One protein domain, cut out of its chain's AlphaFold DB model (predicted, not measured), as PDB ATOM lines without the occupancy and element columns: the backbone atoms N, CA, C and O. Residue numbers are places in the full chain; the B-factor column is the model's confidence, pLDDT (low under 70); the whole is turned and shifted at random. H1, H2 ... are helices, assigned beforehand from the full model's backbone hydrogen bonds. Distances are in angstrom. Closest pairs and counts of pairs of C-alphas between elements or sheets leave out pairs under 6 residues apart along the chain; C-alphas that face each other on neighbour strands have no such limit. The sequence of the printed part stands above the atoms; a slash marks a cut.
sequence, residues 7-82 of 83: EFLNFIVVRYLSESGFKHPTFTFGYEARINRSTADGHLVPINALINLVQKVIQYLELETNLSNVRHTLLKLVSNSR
ATOM      1  N   GLU A   7      -3.048 -34.260 -13.471       89.38
ATOM      2  CA  GLU A   7      -4.394 -34.788 -13.716       89.38
ATOM      3  C   GLU A   7      -4.440 -35.640 -14.988       89.38
ATOM      4  O   GLU A   7      -4.872 -36.792 -14.943       89.38
ATOM      5  N   PHE A   8      -3.925 -35.122 -16.107       89.56
ATOM      6  CA  PHE A   8      -3.929 -35.852 -17.374       89.56
ATOM      7  C   PHE A   8      -3.084 -37.129 -17.305       89.56
ATOM      8  O   PHE A   8      -3.504 -38.182 -17.788       89.56
ATOM      9  N   LEU A   9      -1.920 -37.070 -16.648       92.12
ATOM     10  CA  LEU A   9      -1.088 -38.251 -16.428       92.12
ATOM     11  C   LEU A   9      -1.812 -39.303 -15.574       92.12
ATOM     12  O   LEU A   9      -1.789 -40.485 -15.916       92.12
ATOM     13  N   ASN A  10      -2.505 -38.887 -14.514       94.38
ATOM     14  CA  ASN A  10      -3.275 -39.799 -13.670       94.38
ATOM     15  C   ASN A  10      -4.383 -40.507 -14.466       94.38
ATOM     16  O   ASN A  10      -4.571 -41.713 -14.302       94.38
ATOM     17  N   PHE A  11      -5.070 -39.806 -15.377       94.19
ATOM     18  CA  PHE A  11      -6.051 -40.438 -16.264       94.19
ATOM     19  C   PHE A  11      -5.423 -41.474 -17.202       94.19
ATOM     20  O   PHE A  11      -5.987 -42.554 -17.376       94.19
ATOM     21  N   ILE A  12      -4.249 -41.187 -17.772       94.56
ATOM     22  CA  ILE A  12      -3.509 -42.141 -18.612       94.56
ATOM     23  C   ILE A  12      -3.143 -43.404 -17.816       94.56
ATOM     24  O   ILE A  12      -3.305 -44.519 -18.318       94.56
ATOM     25  N   VAL A  13      -2.688 -43.246 -16.570       95.94
ATOM     26  CA  VAL A  13      -2.323 -44.373 -15.698       95.94
ATOM     27  C   VAL A  13      -3.553 -45.196 -15.308       95.94
ATOM     28  O   VAL A  13      -3.534 -46.414 -15.472       95.94
ATOM     29  N   VAL A  14      -4.651 -44.566 -14.863       95.62
ATOM     30  CA  VAL A  14      -5.911 -45.277 -14.557       95.62
ATOM     31  C   VAL A  14      -6.429 -46.036 -15.772       95.62
ATOM     32  O   VAL A  14      -6.847 -47.187 -15.638       95.62
ATOM     33  N   ARG A  15      -6.392 -45.414 -16.958       95.75
ATOM     34  CA  ARG A  15      -6.827 -46.041 -18.208       95.75
ATOM     35  C   ARG A  15      -6.025 -47.314 -18.482       95.75
ATOM     36  O   ARG A  15      -6.633 -48.357 -18.693       95.75
ATOM     37  N   TYR A  16      -4.699 -47.257 -18.364       97.56
ATOM     38  CA  TYR A  16      -3.834 -48.428 -18.526       97.56
ATOM     39  C   TYR A  16      -4.128 -49.540 -17.511       97.56
ATOM     40  O   TYR A  16      -4.221 -50.711 -17.886       97.56
ATOM     41  N   LEU A  17      -4.287 -49.188 -16.229       97.69
ATOM     42  CA  LEU A  17      -4.599 -50.169 -15.187       97.69
ATOM     43  C   LEU A  17      -5.922 -50.882 -15.483       97.69
ATOM     44  O   LEU A  17      -6.006 -52.108 -15.373       97.69
ATOM     45  N   SER A  18      -6.927 -50.121 -15.922       95.62
ATOM     46  CA  SER A  18      -8.231 -50.654 -16.303       95.62
ATOM     47  C   SER A  18      -8.144 -51.552 -17.540       95.62
ATOM     48  O   SER A  18      -8.715 -52.640 -17.533       95.62
ATOM     49  N   GLU A  19      -7.439 -51.122 -18.589       96.75
ATOM     50  CA  GLU A  19      -7.251 -51.874 -19.843       96.75
ATOM     51  C   GLU A  19      -6.494 -53.187 -19.634       96.75
ATOM     52  O   GLU A  19      -6.814 -54.195 -20.257       96.75
ATOM     53  N   SER A  20      -5.535 -53.191 -18.709       97.38
ATOM     54  CA  SER A  20      -4.735 -54.371 -18.361       97.38
ATOM     55  C   SER A  20      -5.462 -55.344 -17.422       97.38
ATOM     56  O   SER A  20      -4.929 -56.399 -17.088       97.38
ATOM     57  N   GLY A  21      -6.666 -54.996 -16.953       97.25
ATOM     58  CA  GLY A  21      -7.456 -55.830 -16.045       97.25
ATOM     59  C   GLY A  21      -7.071 -55.726 -14.564       97.25
ATOM     60  O   GLY A  21      -7.556 -56.517 -13.749       97.25
ATOM     61  N   PHE A  22      -6.250 -54.746 -14.169       97.94
ATOM     62  CA  PHE A  22      -5.847 -54.524 -12.777       97.94
ATOM     63  C   PHE A  22      -6.970 -53.869 -11.962       97.94
ATOM     64  O   PHE A  22      -6.917 -52.684 -11.629       97.94
ATOM     65  N   LYS A  23      -7.997 -54.645 -11.602       96.12
ATOM     66  CA  LYS A  23      -9.202 -54.139 -10.917       96.12
ATOM     67  C   LYS A  23      -8.906 -53.432  -9.587       96.12
ATOM     68  O   LYS A  23      -9.346 -52.301  -9.400       96.12
ATOM     69  N   HIS A  24      -8.154 -54.063  -8.677       97.69
ATOM     70  CA  HIS A  24      -7.857 -53.458  -7.368       97.69
ATOM     71  C   HIS A  24      -6.965 -52.213  -7.483       97.69
ATOM     72  O   HIS A  24      -7.349 -51.181  -6.938       97.69
ATOM     73  N   PRO A  25      -5.849 -52.233  -8.243       97.88
ATOM     74  CA  PRO A  25      -5.048 -51.030  -8.461       97.88
ATOM     75  C   PRO A  25      -5.822 -49.890  -9.124       97.88
ATOM     76  O   PRO A  25      -5.666 -48.749  -8.713       97.88
ATOM     77  N   THR A  26      -6.690 -50.181 -10.100       96.81
ATOM     78  CA  THR A  26      -7.530 -49.157 -10.748       96.81
ATOM     79  C   THR A  26      -8.428 -48.453  -9.730       96.81
ATOM     80  O   THR A  26      -8.519 -47.227  -9.740       96.81
ATOM     81  N   PHE A  27      -9.062 -49.213  -8.830       95.56
ATOM     82  CA  PHE A  27      -9.906 -48.654  -7.774       95.56
ATOM     83  C   PHE A  27      -9.097 -47.805  -6.785       95.56
ATOM     84  O   PHE A  27      -9.423 -46.637  -6.574       95.56
ATOM     85  N   THR A  28      -8.030 -48.371  -6.215       97.69
ATOM     86  CA  THR A  28      -7.206 -47.689  -5.208       97.69
ATOM     87  C   THR A  28      -6.569 -46.427  -5.781       97.69
ATOM     88  O   THR A  28      -6.739 -45.344  -5.223       97.69
ATOM     89  N   PHE A  29      -5.922 -46.532  -6.945       96.62
ATOM     90  CA  PHE A  29      -5.272 -45.397  -7.591       96.62
ATOM     91  C   PHE A  29      -6.289 -44.342  -8.041       96.62
ATOM     92  O   PHE A  29      -6.061 -43.155  -7.838       96.62
ATOM     93  N   GLY A  30      -7.447 -44.741  -8.580       94.50
ATOM     94  CA  GLY A  30      -8.507 -43.802  -8.958       94.50
ATOM     95  C   GLY A  30      -9.031 -42.970  -7.780       94.50
ATOM     96  O   GLY A  30      -9.317 -41.779  -7.944       94.50
ATOM     97  N   TYR A  31      -9.109 -43.575  -6.590       94.69
ATOM     98  CA  TYR A  31      -9.483 -42.888  -5.354       94.69
ATOM     99  C   TYR A  31      -8.368 -41.962  -4.845       94.69
ATOM    100  O   TYR A  31      -8.617 -40.780  -4.598       94.69
ATOM    101  N   GLU A  32      -7.135 -42.464  -4.735       95.69
ATOM    102  CA  GLU A  32      -5.972 -41.701  -4.256       95.69
ATOM    103  C   GLU A  32      -5.645 -40.505  -5.160       95.69
ATOM    104  O   GLU A  32      -5.392 -39.402  -4.675       95.69
ATOM    105  N   ALA A  33      -5.734 -40.695  -6.479       93.19
ATOM    106  CA  ALA A  33      -5.495 -39.661  -7.480       93.19
ATOM    107  C   ALA A  33      -6.676 -38.690  -7.663       93.19
ATOM    108  O   ALA A  33      -6.582 -37.771  -8.477       93.19
ATOM    109  N   ARG A  34      -7.778 -38.865  -6.912       92.50
ATOM    110  CA  ARG A  34      -8.977 -38.004  -6.945       92.50
ATOM    111  C   ARG A  34      -9.554 -37.818  -8.351       92.50
ATOM    112  O   ARG A  34     -10.038 -36.740  -8.690       92.50
ATOM    113  N   ILE A  35      -9.542 -38.878  -9.157       89.19
ATOM    114  CA  ILE A  35      -9.972 -38.848 -10.565       89.19
ATOM    115  C   ILE A  35     -11.412 -38.346 -10.714       89.19
ATOM    116  O   ILE A  35     -11.718 -37.576 -11.615       89.19
ATOM    117  N   ASN A  36     -12.285 -38.719  -9.779       82.00
ATOM    118  CA  ASN A  36     -13.684 -38.291  -9.734       82.00
ATOM    119  C   ASN A  36     -13.898 -36.815  -9.349       82.00
ATOM    120  O   ASN A  36     -15.012 -36.317  -9.474       82.00
ATOM    121  N   ARG A  37     -12.871 -36.134  -8.834       83.38
ATOM    122  CA  ARG A  37     -12.898 -34.704  -8.488       83.38
ATOM    123  C   ARG A  37     -12.043 -33.864  -9.435       83.38
ATOM    124  O   ARG A  37     -11.942 -32.658  -9.226       83.38
ATOM    125  N   SER A  38     -11.402 -34.492 -10.419       80.62
ATOM    126  CA  SER A  38     -10.599 -33.788 -11.409       80.62
ATOM    127  C   SER A  38     -11.495 -32.980 -12.340       80.62
ATOM    128  O   SER A  38     -12.608 -33.391 -12.668       80.62
ATOM    129  N   THR A  39     -11.000 -31.822 -12.769       77.44
ATOM    130  CA  THR A  39     -11.686 -30.980 -13.765       77.44
ATOM    131  C   THR A  39     -11.462 -31.457 -15.200       77.44
ATOM    132  O   THR A  39     -12.136 -30.990 -16.115       77.44
ATOM    133  N   ALA A  40     -10.520 -32.383 -15.404       76.06
ATOM    134  CA  ALA A  40     -10.191 -32.918 -16.713       76.06
ATOM    135  C   ALA A  40     -11.150 -34.046 -17.127       76.06
ATOM    136  O   ALA A  40     -11.544 -34.893 -16.324       76.06
ATOM    137  N   ASP A  41     -11.501 -34.067 -18.412       75.62
ATOM    138  CA  ASP A  41     -12.372 -35.090 -18.982       75.62
ATOM    139  C   ASP A  41     -11.578 -36.364 -19.321       75.62
ATOM    140  O   ASP A  41     -10.829 -36.430 -20.301       75.62
ATOM    141  N   GLY A  42     -11.766 -37.406 -18.509       70.81
ATOM    142  CA  GLY A  42     -11.148 -38.719 -18.703       70.81
ATOM    143  C   GLY A  42     -11.623 -39.486 -19.941       70.81
ATOM    144  O   GLY A  42     -10.986 -40.474 -20.323       70.81
ATOM    145  N   HIS A  43     -12.717 -39.063 -20.583       76.75
ATOM    146  CA  HIS A  43     -13.200 -39.660 -21.833       76.75
ATOM    147  C   HIS A  43     -12.326 -39.261 -23.026       76.75
ATOM    148  O   HIS A  43     -12.293 -39.977 -24.024       76.75
ATOM    149  N   LEU A  44     -11.566 -38.168 -22.904       82.81
ATOM    150  CA  LEU A  44     -10.618 -37.729 -23.927       82.81
ATOM    151  C   LEU A  44      -9.357 -38.598 -23.985       82.81
ATOM    152  O   LEU A  44      -8.591 -38.493 -24.943       82.81
ATOM    153  N   VAL A  45      -9.116 -39.448 -22.979       89.00
ATOM    154  CA  VAL A  45      -7.964 -40.355 -22.978       89.00
ATOM    155  C   VAL A  45      -8.271 -41.571 -23.856       89.00
ATOM    156  O   VAL A  45      -9.126 -42.381 -23.480       89.00
ATOM    157  N   PRO A  46      -7.576 -41.726 -25.002       92.50
ATOM    158  CA  PRO A  46      -7.823 -42.825 -25.923       92.50
ATOM    159  C   PRO A  46      -7.405 -44.165 -25.317       92.50
ATOM    160  O   PRO A  46      -6.613 -44.227 -24.373       92.50
ATOM    161  N   ILE A  47      -7.898 -45.249 -25.916       91.88
ATOM    162  CA  ILE A  47      -7.467 -46.596 -25.544       91.88
ATOM    163  C   ILE A  47      -5.967 -46.751 -25.835       91.88
ATOM    164  O   ILE A  47      -5.473 -46.215 -26.832       91.88
ATOM    165  N   ASN A  48      -5.233 -47.468 -24.982       95.25
ATOM    166  CA  ASN A  48      -3.784 -47.677 -25.092       95.25
ATOM    167  C   ASN A  48      -2.952 -46.380 -25.013       95.25
ATOM    168  O   ASN A  48      -1.802 -46.352 -25.461       95.25
ATOM    169  N   ALA A  49      -3.496 -45.294 -24.448       94.94
ATOM    170  CA  ALA A  49      -2.809 -44.001 -24.371       94.94
ATOM    171  C   ALA A  49      -1.409 -44.102 -23.745       94.94
ATOM    172  O   ALA A  49      -0.458 -43.537 -24.287       94.94
ATOM    173  N   LEU A  50      -1.271 -44.842 -22.637       96.38
ATOM    174  CA  LEU A  50       0.013 -44.984 -21.945       96.38
ATOM    175  C   LEU A  50       1.036 -45.726 -22.803       96.38
ATOM    176  O   LEU A  50       2.177 -45.290 -22.918       96.38
ATOM    177  N   ILE A  51       0.617 -46.824 -23.433       97.12
ATOM    178  CA  ILE A  51       1.482 -47.643 -24.284       97.12
ATOM    179  C   ILE A  51       1.986 -46.803 -25.460       97.12
ATOM    180  O   ILE A  51       3.189 -46.734 -25.695       97.12
ATOM    181  N   ASN A  52       1.086 -46.088 -26.139       96.62
ATOM    182  CA  ASN A  52       1.437 -45.213 -27.258       96.62
ATOM    183  C   ASN A  52       2.367 -44.068 -26.833       96.62
ATOM    184  O   ASN A  52       3.266 -43.689 -27.583       96.62
ATOM    185  N   LEU A  53       2.160 -43.501 -25.639       95.06
ATOM    186  CA  LEU A  53       3.038 -42.477 -25.083       95.06
ATOM    187  C   LEU A  53       4.448 -43.034 -24.851       95.06
ATOM    188  O   LEU A  53       5.413 -42.442 -25.327       95.06
ATOM    189  N   VAL A  54       4.566 -44.182 -24.176       97.25
ATOM    190  CA  VAL A  54       5.859 -44.834 -23.911       97.25
ATOM    191  C   VAL A  54       6.566 -45.197 -25.217       97.25
ATOM    192  O   VAL A  54       7.752 -44.914 -25.363       97.25
ATOM    193  N   GLN A  55       5.842 -45.739 -26.200       97.69
ATOM    194  CA  GLN A  55       6.389 -46.033 -27.528       97.69
ATOM    195  C   GLN A  55       6.961 -44.782 -28.207       97.69
ATOM    196  O   GLN A  55       8.079 -44.818 -28.716       97.69
ATOM    197  N   LYS A  56       6.232 -43.659 -28.178       95.88
ATOM    198  CA  LYS A  56       6.712 -42.387 -28.740       95.88
ATOM    199  C   LYS A  56       7.927 -41.841 -27.993       95.88
ATOM    200  O   LYS A  56       8.821 -41.300 -28.633       95.88
ATOM    201  N   VAL A  57       7.980 -41.986 -26.668       95.81
ATOM    202  CA  VAL A  57       9.143 -41.574 -25.865       95.81
ATOM    203  C   VAL A  57      10.376 -42.399 -26.230       95.81
ATOM    204  O   VAL A  57      11.435 -41.820 -26.436       95.81
ATOM    205  N   ILE A  58      10.248 -43.721 -26.380       97.62
ATOM    206  CA  ILE A  58      11.361 -44.583 -26.812       97.62
ATOM    207  C   ILE A  58      11.872 -44.149 -28.192       97.62
ATOM    208  O   ILE A  58      13.061 -43.890 -28.349       97.62
ATOM    209  N   GLN A  59      10.969 -43.970 -29.163       97.12
ATOM    210  CA  GLN A  59      11.327 -43.503 -30.509       97.12
ATOM    211  C   GLN A  59      12.004 -42.125 -30.483       97.12
ATOM    212  O   GLN A  59      12.953 -41.877 -31.222       97.12
ATOM    213  N   TYR A  60      11.536 -41.222 -29.621       96.31
ATOM    214  CA  TYR A  60      12.144 -39.906 -29.446       96.31
ATOM    215  C   TYR A  60      13.579 -40.008 -28.907       96.31
ATOM    216  O   TYR A  60      14.481 -39.386 -29.466       96.31
ATOM    217  N   LEU A  61      13.813 -40.837 -27.885       95.31
ATOM    218  CA  LEU A  61      15.152 -41.063 -27.326       95.31
ATOM    219  C   LEU A  61      16.105 -41.672 -28.367       95.31
ATOM    220  O   LEU A  61      17.254 -41.247 -28.494       95.31
ATOM    221  N   GLU A  62      15.630 -42.630 -29.163       95.25
ATOM    222  CA  GLU A  62      16.405 -43.202 -30.269       95.25
ATOM    223  C   GLU A  62      16.779 -42.133 -31.309       95.25
ATOM    224  O   GLU A  62      17.926 -42.068 -31.757       95.25
ATOM    225  N   LEU A  63      15.854 -41.237 -31.658       96.12
ATOM    226  CA  LEU A  63      16.128 -40.133 -32.580       96.12
ATOM    227  C   LEU A  63      17.159 -39.141 -32.024       96.12
ATOM    228  O   LEU A  63      18.061 -38.739 -32.762       96.12
ATOM    229  N   GLU A  64      17.081 -38.773 -30.742       93.56
ATOM    230  CA  GLU A  64      18.059 -37.872 -30.113       93.56
ATOM    231  C   GLU A  64      19.479 -38.453 -30.140       93.56
ATOM    232  O   GLU A  64      20.442 -37.746 -30.456       93.56
ATOM    233  N   THR A  65      19.620 -39.755 -29.873       90.94
ATOM    234  CA  THR A  65      20.928 -40.430 -29.924       90.94
ATOM    235  C   THR A  65      21.473 -40.501 -31.351       90.94
ATOM    236  O   THR A  65      22.641 -40.175 -31.584       90.94
ATOM    237  N   ASN A  66      20.628 -40.830 -32.332       92.12
ATOM    238  CA  ASN A  66      21.010 -40.874 -33.742       92.12
ATOM    239  C   ASN A  66      21.445 -39.500 -34.269       92.12
ATOM    240  O   ASN A  66      22.489 -39.387 -34.917       92.12
ATOM    241  N   LEU A  67      20.703 -38.437 -33.948       91.31
ATOM    242  CA  LEU A  67      21.068 -37.067 -34.322       91.31
ATOM    243  C   LEU A  67      22.383 -36.631 -33.666       91.31
ATOM    244  O   LEU A  67      23.225 -36.015 -34.324       91.31
ATOM    245  N   SER A  68      22.597 -36.986 -32.396       88.56
ATOM    246  CA  SER A  68      23.858 -36.724 -31.695       88.56
ATOM    247  C   SER A  68      25.047 -37.409 -32.384       88.56
ATOM    248  O   SER A  68      26.077 -36.773 -32.630       88.56
ATOM    249  N   ASN A  69      24.882 -38.670 -32.795       87.56
ATOM    250  CA  ASN A  69      25.904 -39.442 -33.506       87.56
ATOM    251  C   ASN A  69      26.240 -38.854 -34.884       87.56
ATOM    252  O   ASN A  69      27.419 -38.733 -35.239       87.56
ATOM    253  N   VAL A  70      25.224 -38.442 -35.651       88.69
ATOM    254  CA  VAL A  70      25.420 -37.771 -36.947       88.69
ATOM    255  C   VAL A  70      26.140 -36.441 -36.747       88.69
ATOM    256  O   VAL A  70      27.140 -36.183 -37.417       88.69
ATOM    257  N   ARG A  71      25.705 -35.622 -35.780       86.56
ATOM    258  CA  ARG A  71      26.349 -34.340 -35.460       86.56
ATOM    259  C   ARG A  71      27.821 -34.533 -35.107       86.56
ATOM    260  O   ARG A  71      28.672 -33.805 -35.607       86.56
ATOM    261  N   HIS A  72      28.131 -35.531 -34.285       86.38
ATOM    262  CA  HIS A  72      29.503 -35.848 -33.904       86.38
ATOM    263  C   HIS A  72      30.355 -36.303 -35.101       86.38
ATOM    264  O   HIS A  72      31.490 -35.851 -35.255       86.38
ATOM    265  N   THR A  73      29.804 -37.133 -35.989       88.75
ATOM    266  CA  THR A  73      30.489 -37.568 -37.219       88.75
ATOM    267  C   THR A  73      30.757 -36.397 -38.165       88.75
ATOM    268  O   THR A  73      31.874 -36.250 -38.658       88.75
ATOM    269  N   LEU A  74      29.775 -35.516 -38.372       88.00
ATOM    270  CA  LEU A  74      29.937 -34.324 -39.206       88.00
ATOM    271  C   LEU A  74      30.999 -33.377 -38.644       88.00
ATOM    272  O   LEU A  74      31.839 -32.890 -39.396       88.00
ATOM    273  N   LEU A  75      31.013 -33.158 -37.326       88.62
ATOM    274  CA  LEU A  75      32.045 -32.341 -36.685       88.62
ATOM    275  C   LEU A  75      33.443 -32.924 -36.905       88.62
ATOM    276  O   LEU A  75      34.351 -32.167 -37.238       88.62
ATOM    277  N   LYS A  76      33.601 -34.251 -36.797       85.19
ATOM    278  CA  LYS A  76      34.869 -34.931 -37.092       85.19
ATOM    279  C   LYS A  76      35.316 -34.717 -38.535       85.19
ATOM    280  O   LYS A  76      36.474 -34.377 -38.756       85.19
ATOM    281  N   LEU A  77      34.412 -34.863 -39.504       84.94
ATOM    282  CA  LEU A  77      34.723 -34.645 -40.921       84.94
ATOM    283  C   LEU A  77      35.116 -33.186 -41.203       84.94
ATOM    284  O   LEU A  77      36.117 -32.939 -41.870       84.94
ATOM    285  N   VAL A  78      34.392 -32.218 -40.632       86.38
ATOM    286  CA  VAL A  78      34.696 -30.783 -40.776       86.38
ATOM    287  C   VAL A  78      36.017 -30.405 -40.098       86.38
ATOM    288  O   VAL A  78      36.741 -29.553 -40.610       86.38
ATOM    289  N   SER A  79      36.363 -31.016 -38.960       81.88
ATOM    290  CA  SER A  79      37.675 -30.805 -38.335       81.88
ATOM    291  C   SER A  79      38.814 -31.443 -39.129       81.88
ATOM    292  O   SER A  79      39.888 -30.857 -39.198       81.88
ATOM    293  N   ASN A  80      38.582 -32.600 -39.759       76.62
ATOM    294  CA  ASN A  80      39.610 -33.300 -40.532       76.62
ATOM    295  C   ASN A  80      39.888 -32.640 -41.891       76.62
ATOM    296  O   ASN A  80      40.973 -32.795 -42.426       76.62
ATOM    297  N   SER A  81      38.922 -31.895 -42.439       66.75
ATOM    298  CA  SER A  81      39.062 -31.155 -43.703       66.75
ATOM    299  C   SER A  81      39.767 -29.795 -43.557       66.75
ATOM    300  O   SER A  81      39.899 -29.079 -44.547       66.75
ATOM    301  N   ARG A  82      40.163 -29.393 -42.338       61.06
ATOM    302  CA  ARG A  82      40.848 -28.115 -42.052       61.06
ATOM    303  C   ARG A  82      42.377 -28.240 -41.937       61.06
ATOM    304  O   ARG A  82      43.004 -27.382 -41.317       61.06
TER     305      ARG A  82
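AT A GLANCE: This is residues 7 to 82 of the 83 residues of the protein "LisH domain-containing protein" of Solanum chilense (UniProt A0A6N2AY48). One long helix, H3, sticks out like an arm from a small compact head, in which the helical hairpin of H1 and H2 is joined to H3 by a long loop, residues 33 to 48. H3 starts at the head, where its first residues pack on H1, and residues 54 to 82, of which 54 to 80 belong to H3, stand free and make most of the length. The printed part has 76 residues, with three named helices in the order H1, H2, H3 and no named strand, and its class is all helix. The whole is extended, with a radius of gyration of the C-alphas of 20.5 A, and its C-alphas span 64 by 25 by 19 A.

HOW THE PARTS SIT: H3, residues 49 to 80, touches H1, residues 7 to 19, with residues 49 to 51 alone. H1 touches H3 with its residues 12 to 16 alone, and the closest C-alphas of the two helices, those of Ile 12 and Leu 50, are 5.6 A apart. H1 and H3 run opposite ways at a steep tilt of 65 degrees. H1 touches H2, residues 23 to 32, with its residues 14 to 18 alone. The closest C-alphas of H1 and H2, those of Leu 17 and Thr 26, are 5.4 A apart. H1 and H2 form a helical hairpin, running opposite ways at a shallow tilt of 15 degrees, with their centres 10.2 A apart. H2 and H3 are apart. In H1, H2 and H3 every backbone O i to N i+4 pair is within hydrogen-bond range.

IN THESE COORDINATES: H3 has 32 residues and measures 46.6 A from its first to its last C-alpha, from Ala 49 at (-2.809, -44.001, -24.371) to Asn 80 at (39.610, -33.300, -40.532). H1 has 13 residues and measures 18.4 A, and its first C-alpha, that of Glu 7, is at (-4.394, -34.788, -13.716). H2 has 10 residues, Lys 23 to Glu 32, and measures 14.5 A.

THE WHOLE: The outline is a rod, and the C-alphas of His 24 and Arg 82, the two farthest apart, are 64.9 A apart. Without the stretch that stands free, the body has 47 residues and spans 25 by 22 by 14 A, with a radius of gyration of 9.8 A. The link from H1 to H2, 3 residues, is tight, and the link from H2 to H3, 16 residues, is long. The printed part, residues 7 to 82, has no cut. The mean pLDDT of the printed part is 90.7, and residues 81 to 82 are under 70.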